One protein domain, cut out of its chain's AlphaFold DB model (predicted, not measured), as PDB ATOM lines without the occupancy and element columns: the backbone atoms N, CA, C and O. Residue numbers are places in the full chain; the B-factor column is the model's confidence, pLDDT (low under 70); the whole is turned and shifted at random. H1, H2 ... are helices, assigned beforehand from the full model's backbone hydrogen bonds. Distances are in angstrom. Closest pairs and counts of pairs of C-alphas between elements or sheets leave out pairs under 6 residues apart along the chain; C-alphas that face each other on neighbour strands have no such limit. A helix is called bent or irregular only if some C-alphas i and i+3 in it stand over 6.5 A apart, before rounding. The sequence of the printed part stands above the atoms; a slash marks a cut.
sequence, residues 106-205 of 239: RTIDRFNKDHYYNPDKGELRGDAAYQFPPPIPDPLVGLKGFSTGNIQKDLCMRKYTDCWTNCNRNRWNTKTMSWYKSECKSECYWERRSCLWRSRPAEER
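AT A GLANCE: This is residues 106 to 205 of the 239 residues of the protein "Hypothetical protein" of Spumella elongata (UniProt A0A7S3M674). What is the shape? A long helical hairpin, H3 and H4, is the core; before it come H1, whose residues 108 to 114 stick out, and short H2. What makes it up? The 100 printed residues include five named helices, H1 to H5, and no named strand: all helix. It is only just compact, close to loose; radius of gyration of the C-alphas 14.7 A, spans 45 by 30 by 23 A.

HOW THE PARTS SIT: What stands apart? H1, residues 108 to 117, is apart from H2, residues 126 to 129, H3, residues 151 to 169, and H4, residues 175 to 198. What touches? H3 and H4, a hairpin, touch at a shallow tilt of 6 degrees, opposite ways; their closest C-alphas, Tyr 160 and Arg 192, are 5.7 A apart. H5, residues 202 to 205, is close to H4 but not clearly touching; the closest C-alphas, Trp 197 and Arg 205, are 7.3 A apart. What of the backbones? Every O i to N i+4 pair is within hydrogen-bond range in H3, 18 of 20 in H4 and 0 of 6 in H1, where 2 of 7 O i to N i+3 pairs are.

IN THESE COORDINATES: Where are the ends? C-alpha 108 is at (248.120, 131.439, 175.947), C-alpha 205 at (221.843, 157.065, 173.217). How long are the longer helices? H1 is 16.8 A, H3 26.9 A and H4 36.2 A; H4 is irregular, C-alphas 176 and 179 being 8.2 A apart.

THE WHOLE: Is it continuous? The printed part has no cut; H2 to H3 is a long link. Where is confidence low? Residues 106 to 130, for instance, are under pLDDT 70.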
ATOM      1  N   ARG A 106     251.903 127.395 176.832       41.12
ATOM      2  CA  ARG A 106     250.751 126.768 177.492       41.12
ATOM      3  C   ARG A 106     249.859 127.728 178.294       41.12
ATOM      4  O   ARG A 106     248.742 127.336 178.618       41.12
ATOM      5  N   THR A 107     250.284 128.955 178.614       41.84
ATOM      6  CA  THR A 107     249.395 129.940 179.274       41.84
ATOM      7  C   THR A 107     248.552 130.751 178.287       41.84
ATOM      8  O   THR A 107     247.498 131.249 178.674       41.84
ATOM      9  N   ILE A 108     248.929 130.804 177.004       46.75
ATOM     10  CA  ILE A 108     248.120 131.439 175.947       46.75
ATOM     11  C   ILE A 108     246.885 130.578 175.614       46.75
ATOM     12  O   ILE A 108     245.806 131.110 175.368       46.75
ATOM     13  N   ASP A 109     246.984 129.248 175.718       39.94
ATOM     14  CA  ASP A 109     245.853 128.347 175.444       39.94
ATOM     15  C   ASP A 109     244.735 128.389 176.502       39.94
ATOM     16  O   ASP A 109     243.599 128.016 176.206       39.94
ATOM     17  N   ARG A 110     245.003 128.886 177.721       35.72
ATOM     18  CA  ARG A 110     243.941 129.119 178.721       35.72
ATOM     19  C   ARG A 110     243.196 130.438 178.526       35.72
ATOM     20  O   ARG A 110     242.039 130.502 178.919       35.72
ATOM     21  N   PHE A 111     243.783 131.428 177.850       41.94
ATOM     22  CA  PHE A 111     243.065 132.653 177.468       41.94
ATOM     23  C   PHE A 111     241.976 132.389 176.409       41.94
ATOM     24  O   PHE A 111     241.012 133.138 176.310       41.94
ATOM     25  N   ASN A 112     242.067 131.296 175.644       42.72
ATOM     26  CA  ASN A 112     241.181 131.044 174.501       42.72
ATOM     27  C   ASN A 112     239.768 130.533 174.841       42.72
ATOM     28  O   ASN A 112     238.893 130.595 173.979       42.72
ATOM     29  N   LYS A 113     239.514 130.009 176.049       38.38
ATOM     30  CA  LYS A 113     238.194 129.430 176.374       38.38
ATOM     31  C   LYS A 113     237.183 130.448 176.903       38.38
ATOM     32  O   LYS A 113     236.002 130.304 176.602       38.38
ATOM     33  N   ASP A 114     237.637 131.510 177.564       42.09
ATOM     34  CA  ASP A 114     236.737 132.516 178.147       42.09
ATOM     35  C   ASP A 114     236.416 133.666 177.170       42.09
ATOM     36  O   ASP A 114     235.367 134.302 177.274       42.09
ATOM     37  N   HIS A 115     237.235 133.876 176.128       46.16
ATOM     38  CA  HIS A 115     236.926 134.815 175.034       46.16
ATOM     39  C   HIS A 115     235.737 134.384 174.158       46.16
ATOM     40  O   HIS A 115     235.208 135.195 173.399       46.16
ATOM     41  N   TYR A 116     235.291 133.129 174.263       45.28
ATOM     42  CA  TYR A 116     234.129 132.632 173.521       45.28
ATOM     43  C   TYR A 116     232.789 133.105 174.100       45.28
ATOM     44  O   TYR A 116     231.770 132.998 173.418       45.28
ATOM     45  N   TYR A 117     232.768 133.619 175.336       46.22
ATOM     46  CA  TYR A 117     231.528 133.854 176.081       46.22
ATOM     47  C   TYR A 117     231.418 135.253 176.689       46.22
ATOM     48  O   TYR A 117     230.829 135.431 177.750       46.22
ATOM     49  N   ASN A 118     231.935 136.269 175.998       47.25
ATOM     50  CA  ASN A 118     231.543 137.644 176.288       47.25
ATOM     51  C   ASN A 118     230.778 138.208 175.086       47.25
ATOM     52  O   ASN A 118     231.382 138.787 174.177       47.25
ATOM     53  N   PRO A 119     229.449 137.989 175.010       53.41
ATOM     54  CA  PRO A 119     228.639 138.581 173.969       53.41
ATOM     55  C   PRO A 119     228.515 140.058 174.313       53.41
ATOM     56  O   PRO A 119     227.535 140.477 174.922       53.41
ATOM     57  N   ASP A 120     229.509 140.862 173.943       54.72
ATOM     58  CA  ASP A 120     229.329 142.303 173.906       54.72
ATOM     59  C   ASP A 120     228.169 142.564 172.937       54.72
ATOM     60  O   ASP A 120     228.325 142.558 171.710       54.72
ATOM     61  N   LYS A 121     226.963 142.716 173.495       57.47
ATOM     62  CA  LYS A 121     225.719 143.058 172.791       57.47
ATOM     63  C   LYS A 121     225.711 144.542 172.400       57.47
ATOM     64  O   LYS A 121     224.660 145.116 172.126       57.47
ATOM     65  N   GLY A 122     226.893 145.163 172.375       59.12
ATOM     66  CA  GLY A 122     227.099 146.591 172.227       59.12
ATOM     67  C   GLY A 122     226.857 147.352 173.523       59.12
ATOM     68  O   GLY A 122     226.726 148.569 173.452       59.12
ATOM     69  N   GLU A 123     226.746 146.670 174.670       61.56
ATOM     70  CA  GLU A 123     226.429 147.257 175.981       61.56
ATOM     71  C   GLU A 123     227.636 147.923 176.642       61.56
ATOM     72  O   GLU A 123     227.468 148.916 177.355       61.56
ATOM     73  N   LEU A 124     228.844 147.435 176.351       68.31
ATOM     74  CA  LEU A 124     230.070 147.969 176.925       68.31
ATOM     75  C   LEU A 124     230.382 149.362 176.350       68.31
ATOM     76  O   LEU A 124     230.265 149.620 175.146       68.31
ATOM     77  N   ARG A 125     230.794 150.277 177.235       66.31
ATOM     78  CA  ARG A 125     231.215 151.652 176.913       66.31
ATOM     79  C   ARG A 125     232.714 151.828 177.184       66.31
ATOM     80  O   ARG A 125     233.279 151.109 178.001       66.31
ATOM     81  N   GLY A 126     233.333 152.805 176.518       68.31
ATOM     82  CA  GLY A 126     234.753 153.144 176.696       68.31
ATOM     83  C   GLY A 126     235.718 152.060 176.201       68.31
ATOM     84  O   GLY A 126     235.367 151.265 175.326       68.31
ATOM     85  N   ASP A 127     236.921 152.028 176.777       60.16
ATOM     86  CA  ASP A 127     238.017 151.124 176.384       60.16
ATOM     87  C   ASP A 127     237.662 149.644 176.553       60.16
ATOM     88  O   ASP A 127     238.041 148.811 175.733       60.16
ATOM     89  N   ALA A 128     236.828 149.317 177.549       63.34
ATOM     90  CA  ALA A 128     236.339 147.957 177.807       63.34
ATOM     91  C   ALA A 128     235.549 147.353 176.632       63.34
ATOM     92  O   ALA A 128     235.337 146.142 176.560       63.34
ATOM     93  N   ALA A 129     235.093 148.202 175.718       68.50
ATOM     94  CA  ALA A 129     234.319 147.801 174.566       68.50
ATOM     95  C   ALA A 129     235.191 147.591 173.312       68.50
ATOM     96  O   ALA A 129     234.722 147.091 172.288       68.50
ATOM     97  N   TYR A 130     236.467 147.970 173.368       69.75
ATOM     98  CA  TYR A 130     237.460 147.667 172.341       69.75
ATOM     99  C   TYR A 130     238.208 146.395 172.739       69.75
ATOM    100  O   TYR A 130     239.401 146.406 173.025       69.75
ATOM    101  N   GLN A 131     237.474 145.281 172.798       73.00
ATOM    102  CA  GLN A 131     238.076 143.987 173.095       73.00
ATOM    103  C   GLN A 131     238.917 143.524 171.904       73.00
ATOM    104  O   GLN A 131     238.427 143.433 170.776       73.00
ATOM    105  N   PHE A 132     240.188 143.224 172.170       78.31
ATOM    106  CA  PHE A 132     241.073 142.544 171.237       78.31
ATOM    107  C   PHE A 132     241.423 141.161 171.809       78.31
ATOM    108  O   PHE A 132     241.931 141.096 172.929       78.31
ATOM    109  N   PRO A 133     241.179 140.060 171.074       85.31
ATOM    110  CA  PRO A 133     240.647 140.001 169.710       85.31
ATOM    111  C   PRO A 133     239.129 140.275 169.631       85.31
ATOM    112  O   PRO A 133     238.412 140.018 170.597       85.31
ATOM    113  N   PRO A 134     238.617 140.740 168.473       89.56
ATOM    114  CA  PRO A 134     237.180 140.896 168.265       89.56
ATOM    115  C   PRO A 134     236.410 139.572 168.453       89.56
ATOM    116  O   PRO A 134     236.919 138.513 168.064       89.56
ATOM    117  N   PRO A 135     235.173 139.604 168.983       90.00
ATOM    118  CA  PRO A 135     234.390 138.398 169.247       90.00
ATOM    119  C   PRO A 135     233.945 137.709 167.952       90.00
ATOM    120  O   PRO A 135     233.540 138.361 166.989       90.00
ATOM    121  N   ILE A 136     233.963 136.377 167.934       91.50
ATOM    122  CA  ILE A 136     233.516 135.584 166.781       91.50
ATOM    123  C   ILE A 136     231.984 135.722 166.639       91.50
ATOM    124  O   ILE A 136     231.278 135.574 167.638       91.50
ATOM    125  N   PRO A 137     231.443 136.011 165.439       92.44
ATOM    126  CA  PRO A 137     229.998 136.064 165.231       92.44
ATOM    127  C   PRO A 137     229.349 134.694 165.450       92.44
ATOM    128  O   PRO A 137     229.908 133.668 165.065       92.44
ATOM    129  N   ASP A 138     228.134 134.683 166.003       89.50
ATOM    130  CA  ASP A 138     227.319 133.468 166.061       89.50
ATOM    131  C   ASP A 138     226.830 133.123 164.634       89.50
ATOM    132  O   ASP A 138     226.162 133.945 163.996       89.50
ATOM    133  N   PRO A 139     227.159 131.930 164.098       85.81
ATOM    134  CA  PRO A 139     226.770 131.526 162.746       85.81
ATOM    135  C   PRO A 139     225.253 131.382 162.570       85.81
ATOM    136  O   PRO A 139     224.772 131.351 161.439       85.81
ATOM    137  N   LEU A 140     224.492 131.290 163.664       84.69
ATOM    138  CA  LEU A 140     223.035 131.161 163.646       84.69
ATOM    139  C   LEU A 140     222.307 132.509 163.727       84.69
ATOM    140  O   LEU A 140     221.071 132.536 163.765       84.69
ATOM    141  N   VAL A 141     223.043 133.625 163.737       82.00
ATOM    142  CA  VAL A 141     222.474 134.975 163.686       82.00
ATOM    143  C   VAL A 141     221.601 135.112 162.441       82.00
ATOM    144  O   VAL A 141     222.074 135.053 161.310       82.00
ATOM    145  N   GLY A 142     220.300 135.303 162.658       65.75
ATOM    146  CA  GLY A 142     219.316 135.454 161.594       65.75
ATOM    147  C   GLY A 142     218.613 134.177 161.141       65.75
ATOM    148  O   GLY A 142     217.599 134.314 160.460       65.75
ATOM    149  N   LEU A 143     219.111 132.990 161.509       74.00
ATOM    150  CA  LEU A 143     218.436 131.700 161.281       74.00
ATOM    151  C   LEU A 143     217.416 131.410 162.383       74.00
ATOM    152  O   LEU A 143     216.309 130.949 162.116       74.00
ATOM    153  N   LYS A 144     217.773 131.739 163.626       70.62
ATOM    154  CA  LYS A 144     216.795 131.910 164.700       70.62
ATOM    155  C   LYS A 144     216.073 133.216 164.375       70.62
ATOM    156  O   LYS A 144     216.744 134.244 164.301       70.62
ATOM    157  N   GLY A 145     214.772 133.167 164.077       65.00
ATOM    158  CA  GLY A 145     213.968 134.349 163.731       65.00
ATOM    159  C   GLY A 145     214.219 135.534 164.675       65.00
ATOM    160  O   GLY A 145     214.722 135.333 165.777       65.00
ATOM    161  N   PHE A 146     213.916 136.757 164.221       71.62
ATOM    162  CA  PHE A 146     214.263 138.017 164.898       71.62
ATOM    163  C   PHE A 146     214.110 137.924 166.426       71.62
ATOM    164  O   PHE A 146     212.998 137.869 166.948       71.62
ATOM    165  N   SER A 147     215.235 137.821 167.139       59.41
ATOM    166  CA  SER A 147     215.247 137.173 168.462       59.41
ATOM    167  C   SER A 147     214.886 138.110 169.613       59.41
ATOM    168  O   SER A 147     214.722 137.663 170.744       59.41
ATOM    169  N   THR A 148     214.777 139.417 169.353       59.47
ATOM    170  CA  THR A 148     214.680 140.427 170.422       59.47
ATOM    171  C   THR A 148     213.768 141.616 170.108       59.47
ATOM    172  O   THR A 148     213.855 142.646 170.771       59.47
ATOM    173  N   GLY A 149     212.890 141.518 169.105       71.44
ATOM    174  CA  GLY A 149     211.943 142.597 168.775       71.44
ATOM    175  C   GLY A 149     212.584 143.876 168.214       71.44
ATOM    176  O   GLY A 149     211.876 144.823 167.891       71.44
ATOM    177  N   ASN A 150     213.910 143.915 168.044       80.62
ATOM    178  CA  ASN A 150     214.619 145.019 167.406       80.62
ATOM    179  C   ASN A 150     215.275 144.532 166.108       80.62
ATOM    180  O   ASN A 150     216.421 144.080 166.091       80.62
ATOM    181  N   ILE A 151     214.522 144.652 165.011       87.88
ATOM    182  CA  ILE A 151     214.931 144.258 163.653       87.88
ATOM    183  C   ILE A 151     216.286 144.882 163.275       87.88
ATOM    184  O   ILE A 151     217.111 144.230 162.636       87.88
ATOM    185  N   GLN A 152     216.552 146.119 163.710       89.50
ATOM    186  CA  GLN A 152     217.806 146.816 163.414       89.50
ATOM    187  C   GLN A 152     219.009 146.147 164.089       89.50
ATOM    188  O   GLN A 152     220.045 145.974 163.447       89.50
ATOM    189  N   LYS A 153     218.876 145.704 165.347       87.38
ATOM    190  CA  LYS A 153     219.949 144.964 166.036       87.38
ATOM    191  C   LYS A 153     220.298 143.679 165.292       87.38
ATOM    192  O   LYS A 153     221.477 143.413 165.055       87.38
ATOM    193  N   ASP A 154     219.294 142.918 164.868       87.94
ATOM    194  CA  ASP A 154     219.512 141.667 164.137       87.94
ATOM    195  C   ASP A 154     220.159 141.910 162.760       87.94
ATOM    196  O   ASP A 154     221.060 141.168 162.360       87.94
ATOM    197  N   LEU A 155     219.787 142.991 162.062       91.44
ATOM    198  CA  LEU A 155     220.450 143.411 160.821       91.44
ATOM    199  C   LEU A 155     221.924 143.780 161.043       91.44
ATOM    200  O   LEU A 155     222.775 143.374 160.248       91.44
ATOM    201  N   CYS A 156     222.250 144.491 162.127       93.00
ATOM    202  CA  CYS A 156     223.637 144.796 162.485       93.00
ATOM    203  C   CYS A 156     224.458 143.519 162.722       93.00
ATOM    204  O   CYS A 156     225.600 143.417 162.271       93.00
ATOM    205  N   MET A 157     223.874 142.534 163.411       92.44
ATOM    206  CA  MET A 157     224.535 141.257 163.677       92.44
ATOM    207  C   MET A 157     224.746 140.449 162.388       92.44
ATOM    208  O   MET A 157     225.831 139.905 162.198       92.44
ATOM    209  N   ARG A 158     223.768 140.420 161.468       92.38
ATOM    210  CA  ARG A 158     223.913 139.764 160.153       92.38
ATOM    211  C   ARG A 158     225.031 140.395 159.319       92.38
ATOM    212  O   ARG A 158     225.917 139.679 158.861       92.38
ATOM    213  N   LYS A 159     225.048 141.731 159.209       94.38
ATOM    214  CA  LYS A 159     226.114 142.468 158.502       94.38
ATOM    215  C   LYS A 159     227.499 142.141 159.060       94.38
ATOM    216  O   LYS A 159     228.447 141.973 158.296       94.38
ATOM    217  N   TYR A 160     227.616 142.010 160.382       95.00
ATOM    218  CA  TYR A 160     228.869 141.607 161.011       95.00
ATOM    219  C   TYR A 160     229.301 140.195 160.612       95.00
ATOM    220  O   TYR A 160     230.464 139.996 160.265       95.00
ATOM    221  N   THR A 161     228.381 139.228 160.629       94.44
ATOM    222  CA  THR A 161     228.663 137.847 160.213       94.44
ATOM    223  C   THR A 161     229.127 137.782 158.757       94.44
ATOM    224  O   THR A 161     230.105 137.090 158.460       94.44
ATOM    225  N   ASP A 162     228.496 138.545 157.862       93.94
ATOM    226  CA  ASP A 162     228.877 138.614 156.447       93.94
ATOM    227  C   ASP A 162     230.267 139.241 156.263       93.94
ATOM    228  O   ASP A 162     231.130 138.663 155.597       93.94
ATOM    229  N   CYS A 163     230.524 140.378 156.919       94.88
ATOM    230  CA  CYS A 163     231.825 141.054 156.906       94.88
ATOM    231  C   CYS A 163     232.938 140.134 157.434       94.88
ATOM    232  O   CYS A 163     233.962 139.928 156.777       94.88
ATOM    233  N   TRP A 164     232.702 139.479 158.574       94.69
ATOM    234  CA  TRP A 164     233.635 138.526 159.174       94.69
ATOM    235  C   TRP A 164     233.924 137.335 158.256       94.69
ATOM    236  O   TRP A 164     235.076 136.907 158.111       94.69
ATOM    237  N   THR A 165     232.883 136.799 157.618       92.88
ATOM    238  CA  THR A 165     233.003 135.692 156.667       92.88
ATOM    239  C   THR A 165     233.819 136.114 155.452       92.88
ATOM    240  O   THR A 165     234.685 135.351 155.023       92.88
ATOM    241  N   ASN A 166     233.637 137.337 154.952       92.88
ATOM    242  CA  ASN A 166     234.445 137.892 153.867       92.88
ATOM    243  C   ASN A 166     235.914 138.073 154.276       92.88
ATOM    244  O   ASN A 166     236.797 137.621 153.545       92.88
ATOM    245  N   CYS A 167     236.197 138.608 155.470       91.56
ATOM    246  CA  CYS A 167     237.566 138.694 155.996       91.56
ATOM    247  C   CYS A 167     238.234 137.313 156.136       91.56
ATOM    248  O   CYS A 167     239.437 137.172 155.903       91.56
ATOM    249  N   ASN A 168     237.470 136.275 156.496       89.12
ATOM    250  CA  ASN A 168     237.987 134.907 156.601       89.12
ATOM    251  C   ASN A 168     238.156 134.216 155.238       89.12
ATOM    252  O   ASN A 168     239.136 133.488 155.059       89.12
ATOM    253  N   ARG A 169     237.226 134.433 154.296       86.06
ATOM    254  CA  ARG A 169     237.254 133.873 152.932       86.06
ATOM    255  C   ARG A 169     238.340 134.486 152.066       86.06
ATOM    256  O   ARG A 169     238.826 133.826 151.151       86.06
ATOM    257  N   ASN A 170     238.673 135.745 152.326       72.25
ATOM    258  CA  ASN A 170     239.551 136.525 151.481       72.25
ATOM    259  C   ASN A 170     240.863 135.775 151.177       72.25
ATOM    260  O   ASN A 170     241.490 135.180 152.059       72.25
ATOM    261  N   ARG A 171     241.277 135.830 149.900       63.38
ATOM    262  CA  ARG A 171     242.425 135.113 149.300       63.38
ATOM    263  C   ARG A 171     243.757 135.354 150.029       63.38
ATOM    264  O   ARG A 171     244.704 134.592 149.865       63.38
ATOM    265  N   TRP A 172     243.797 136.362 150.892       62.03
ATOM    266  CA  TRP A 172     244.868 136.736 151.816       62.03
ATOM    267  C   TRP A 172     245.084 135.739 152.973       62.03
ATOM    268  O   TRP A 172     245.656 136.086 154.000       62.03
ATOM    269  N   ASN A 173     244.653 134.480 152.837       63.97
ATOM    270  CA  ASN A 173     244.957 133.399 153.783       63.97
ATOM    271  C   ASN A 173     246.388 132.852 153.639       63.97
ATOM    272  O   ASN A 173     246.689 131.742 154.071       63.97
ATOM    273  N   THR A 174     247.286 133.620 153.026       74.88
ATOM    274  CA  THR A 174     248.715 133.341 153.074       74.88
ATOM    275  C   THR A 174     249.232 133.717 154.463       74.88
ATOM    276  O   THR A 174     248.858 134.750 155.016       74.88
ATOM    277  N   LYS A 175     250.128 132.901 155.040       73.44
ATOM    278  CA  LYS A 175     250.753 133.188 156.352       73.44
ATOM    279  C   LYS A 175     251.371 134.594 156.432       73.44
ATOM    280  O   LYS A 175     251.484 135.146 157.517       73.44
ATOM    281  N   THR A 176     251.739 135.170 155.290       77.50
ATOM    282  CA  THR A 176     252.336 136.502 155.149       77.50
ATOM    283  C   THR A 176     251.383 137.669 155.436       77.50
ATOM    284  O   THR A 176     251.856 138.781 155.634       77.50
ATOM    285  N   MET A 177     250.065 137.446 155.478       82.81
ATOM    286  CA  MET A 177     249.041 138.501 155.583       82.81
ATOM    287  C   MET A 177     248.178 138.367 156.854       82.81
ATOM    288  O   MET A 177     247.026 138.797 156.887       82.81
ATOM    289  N   SER A 178     248.710 137.756 157.920       85.12
ATOM    290  CA  SER A 178     247.973 137.581 159.184       85.12
ATOM    291  C   SER A 178     247.552 138.910 159.826       85.12
ATOM    292  O   SER A 178     246.442 138.996 160.345       85.12
ATOM    293  N   TRP A 179     248.394 139.945 159.737       85.88
ATOM    294  CA  TRP A 179     248.121 141.290 160.257       85.88
ATOM    295  C   TRP A 179     246.897 141.931 159.582       85.88
ATOM    296  O   TRP A 179     245.989 142.417 160.255       85.88
ATOM    297  N   TYR A 180     246.800 141.808 158.256       87.25
ATOM    298  CA  TYR A 180     245.681 142.334 157.478       87.25
ATOM    299  C   TYR A 180     244.357 141.661 157.866       87.25
ATOM    300  O   TYR A 180     243.303 142.290 157.912       87.25
ATOM    301  N   LYS A 181     244.399 140.372 158.226       88.12
ATOM    302  CA  LYS A 181     243.215 139.665 158.732       88.12
ATOM    303  C   LYS A 181     242.738 140.197 160.074       88.12
ATOM    304  O   LYS A 181     241.528 140.275 160.280       88.12
ATOM    305  N   SER A 182     243.653 140.507 160.994       89.31
ATOM    306  CA  SER A 182     243.277 141.109 162.277       89.31
ATOM    307  C   SER A 182     242.708 142.513 162.098       89.31
ATOM    308  O   SER A 182     241.724 142.836 162.762       89.31
ATOM    309  N   GLU A 183     243.253 143.309 161.176       90.69
ATOM    310  CA  GLU A 183     242.717 144.640 160.863       90.69
ATOM    311  C   GLU A 183     241.319 144.552 160.246       90.69
ATOM    312  O   GLU A 183     240.386 145.117 160.808       90.69
ATOM    313  N   CYS A 184     241.132 143.729 159.208       92.81
ATOM    314  CA  CYS A 184     239.825 143.499 158.573       92.81
ATOM    315  C   CYS A 184     238.749 143.095 159.599       92.81
ATOM    316  O   CYS A 184     237.638 143.623 159.614       92.81
ATOM    317  N   LYS A 185     239.083 142.182 160.524       92.56
ATOM    318  CA  LYS A 185     238.165 141.765 161.601       92.56
ATOM    319  C   LYS A 185     237.853 142.892 162.582       92.56
ATOM    320  O   LYS A 185     236.724 142.976 163.066       92.56
ATOM    321  N   SER A 186     238.842 143.727 162.885       92.25
ATOM    322  CA  SER A 186     238.679 144.867 163.788       92.25
ATOM    323  C   SER A 186     237.780 145.936 163.165       92.25
ATOM    324  O   SER A 186     236.879 146.427 163.844       92.25
ATOM    325  N   GLU A 187     237.931 146.209 161.866       93.94
ATOM    326  CA  GLU A 187     237.044 147.107 161.115       93.94
ATOM    327  C   GLU A 187     235.597 146.600 161.101       93.94
ATOM    328  O   GLU A 187     234.691 147.334 161.501       93.94
ATOM    329  N   CYS A 188     235.370 145.321 160.764       94.81
ATOM    330  CA  CYS A 188     234.030 144.721 160.831       94.81
ATOM    331  C   CYS A 188     233.399 144.883 162.225       94.81
ATOM    332  O   CYS A 188     232.198 145.132 162.360       94.81
ATOM    333  N   TYR A 189     234.198 144.729 163.286       93.31
ATOM    334  CA  TYR A 189     233.715 144.862 164.657       93.31
ATOM    335  C   TYR A 189     233.378 146.315 165.020       93.31
ATOM    336  O   TYR A 189     232.359 146.561 165.671       93.31
ATOM    337  N   TRP A 190     234.161 147.288 164.552       91.00
ATOM    338  CA  TRP A 190     233.846 148.711 164.712       91.00
ATOM    339  C   TRP A 190     232.556 149.110 163.995       91.00
ATOM    340  O   TRP A 190     231.725 149.823 164.573       91.00
ATOM    341  N   GLU A 191     232.338 148.614 162.777       93.62
ATOM    342  CA  GLU A 191     231.089 148.839 162.046       93.62
ATOM    343  C   GLU A 191     229.892 148.229 162.777       93.62
ATOM    344  O   GLU A 191     228.872 148.901 162.968       93.62
ATOM    345  N   ARG A 192     230.031 146.989 163.271       93.12
ATOM    346  CA  ARG A 192     229.004 146.339 164.097       93.12
ATOM    347  C   ARG A 192     228.644 147.191 165.307       93.12
ATOM    348  O   ARG A 192     227.460 147.412 165.561       93.12
ATOM    349  N   ARG A 193     229.636 147.661 166.066       89.69
ATOM    350  CA  ARG A 193     229.395 148.471 167.269       89.69
ATOM    351  C   ARG A 193     228.727 149.797 166.935       89.69
ATOM    352  O   ARG A 193     227.778 150.176 167.615       89.69
ATOM    353  N   SER A 194     229.160 150.453 165.863       90.38
ATOM    354  CA  SER A 194     228.538 151.689 165.376       90.38
ATOM    355  C   SER A 194     227.073 151.466 164.990       90.38
ATOM    356  O   SER A 194     226.208 152.268 165.342       90.38
ATOM    357  N   CYS A 195     226.776 150.350 164.323       92.75
ATOM    358  CA  CYS A 195     225.416 149.957 163.963       92.75
ATOM    359  C   CYS A 195     224.561 149.676 165.211       92.75
ATOM    360  O   CYS A 195     223.485 150.253 165.366       92.75
ATOM    361  N   LEU A 196     225.070 148.869 166.152       89.88
ATOM    362  CA  LEU A 196     224.374 148.560 167.404       89.88
ATOM    363  C   LEU A 196     224.109 149.821 168.231       89.88
ATOM    364  O   LEU A 196     223.006 149.988 168.747       89.88
ATOM    365  N   TRP A 197     225.075 150.738 168.307       86.31
ATOM    366  CA  TRP A 197     224.911 152.020 168.985       86.31
ATOM    367  C   TRP A 197     223.789 152.862 168.369       86.31
ATOM    368  O   TRP A 197     222.946 153.385 169.095       86.31
ATOM    369  N   ARG A 198     223.734 152.951 167.035       88.12
ATOM    370  CA  ARG A 198     222.675 153.682 166.320       88.12
ATOM    371  C   ARG A 198     221.302 153.023 166.452       88.12
ATOM    372  O   ARG A 198     220.309 153.734 166.497       88.12
ATOM    373  N   SER A 199     221.251 151.694 166.559       88.12
ATOM    374  CA  SER A 199     220.001 150.930 166.718       88.12
ATOM    375  C   SER A 199     219.351 151.048 168.104       88.12
ATOM    376  O   SER A 199     218.244 150.541 168.313       88.12
ATOM    377  N   ARG A 200     220.037 151.670 169.071       85.06
ATOM    378  CA  ARG A 200     219.481 151.942 170.401       85.06
ATOM    379  C   ARG A 200     218.406 153.034 170.320       85.06
ATOM    380  O   ARG A 200     218.561 153.980 169.538       85.06
ATOM    381  N   PRO A 201     217.353 152.960 171.153       84.38
ATOM    382  CA  PRO A 201     216.375 154.039 171.247       84.38
ATOM    383  C   PRO A 201     217.068 155.356 171.632       84.38
ATOM    384  O   PRO A 201     218.121 155.357 172.273       84.38
ATOM    385  N   ALA A 202     216.501 156.489 171.207       81.12
ATOM    386  CA  ALA A 202     217.092 157.814 171.433       81.12
ATOM    387  C   ALA A 202     217.376 158.088 172.922       81.12
ATOM    388  O   ALA A 202     218.421 158.641 173.258       81.12
ATOM    389  N   GLU A 203     216.495 157.606 173.797       80.31
ATOM    390  CA  GLU A 203     216.600 157.690 175.257       80.31
ATOM    391  C   GLU A 203     217.888 157.052 175.802       80.31
ATOM    392  O   GLU A 203     218.540 157.614 176.677       80.31
ATOM    393  N   GLU A 204     218.313 155.912 175.249       77.69
ATOM    394  CA  GLU A 204     219.530 155.211 175.682       77.69
ATOM    395  C   GLU A 204     220.817 155.762 175.055       77.69
ATOM    396  O   GLU A 204     221.917 155.512 175.569       77.69
ATOM    397  N   ARG A 205     220.700 156.452 173.913       79.06
ATOM    398  CA  ARG A 205     221.843 157.065 173.217       79.06
ATOM    399  C   ARG A 205     222.358 158.295 173.958       79.06
ATOM    400  O   ARG A 205     223.550 158.587 173.879       79.06
TER     401      ARG A 205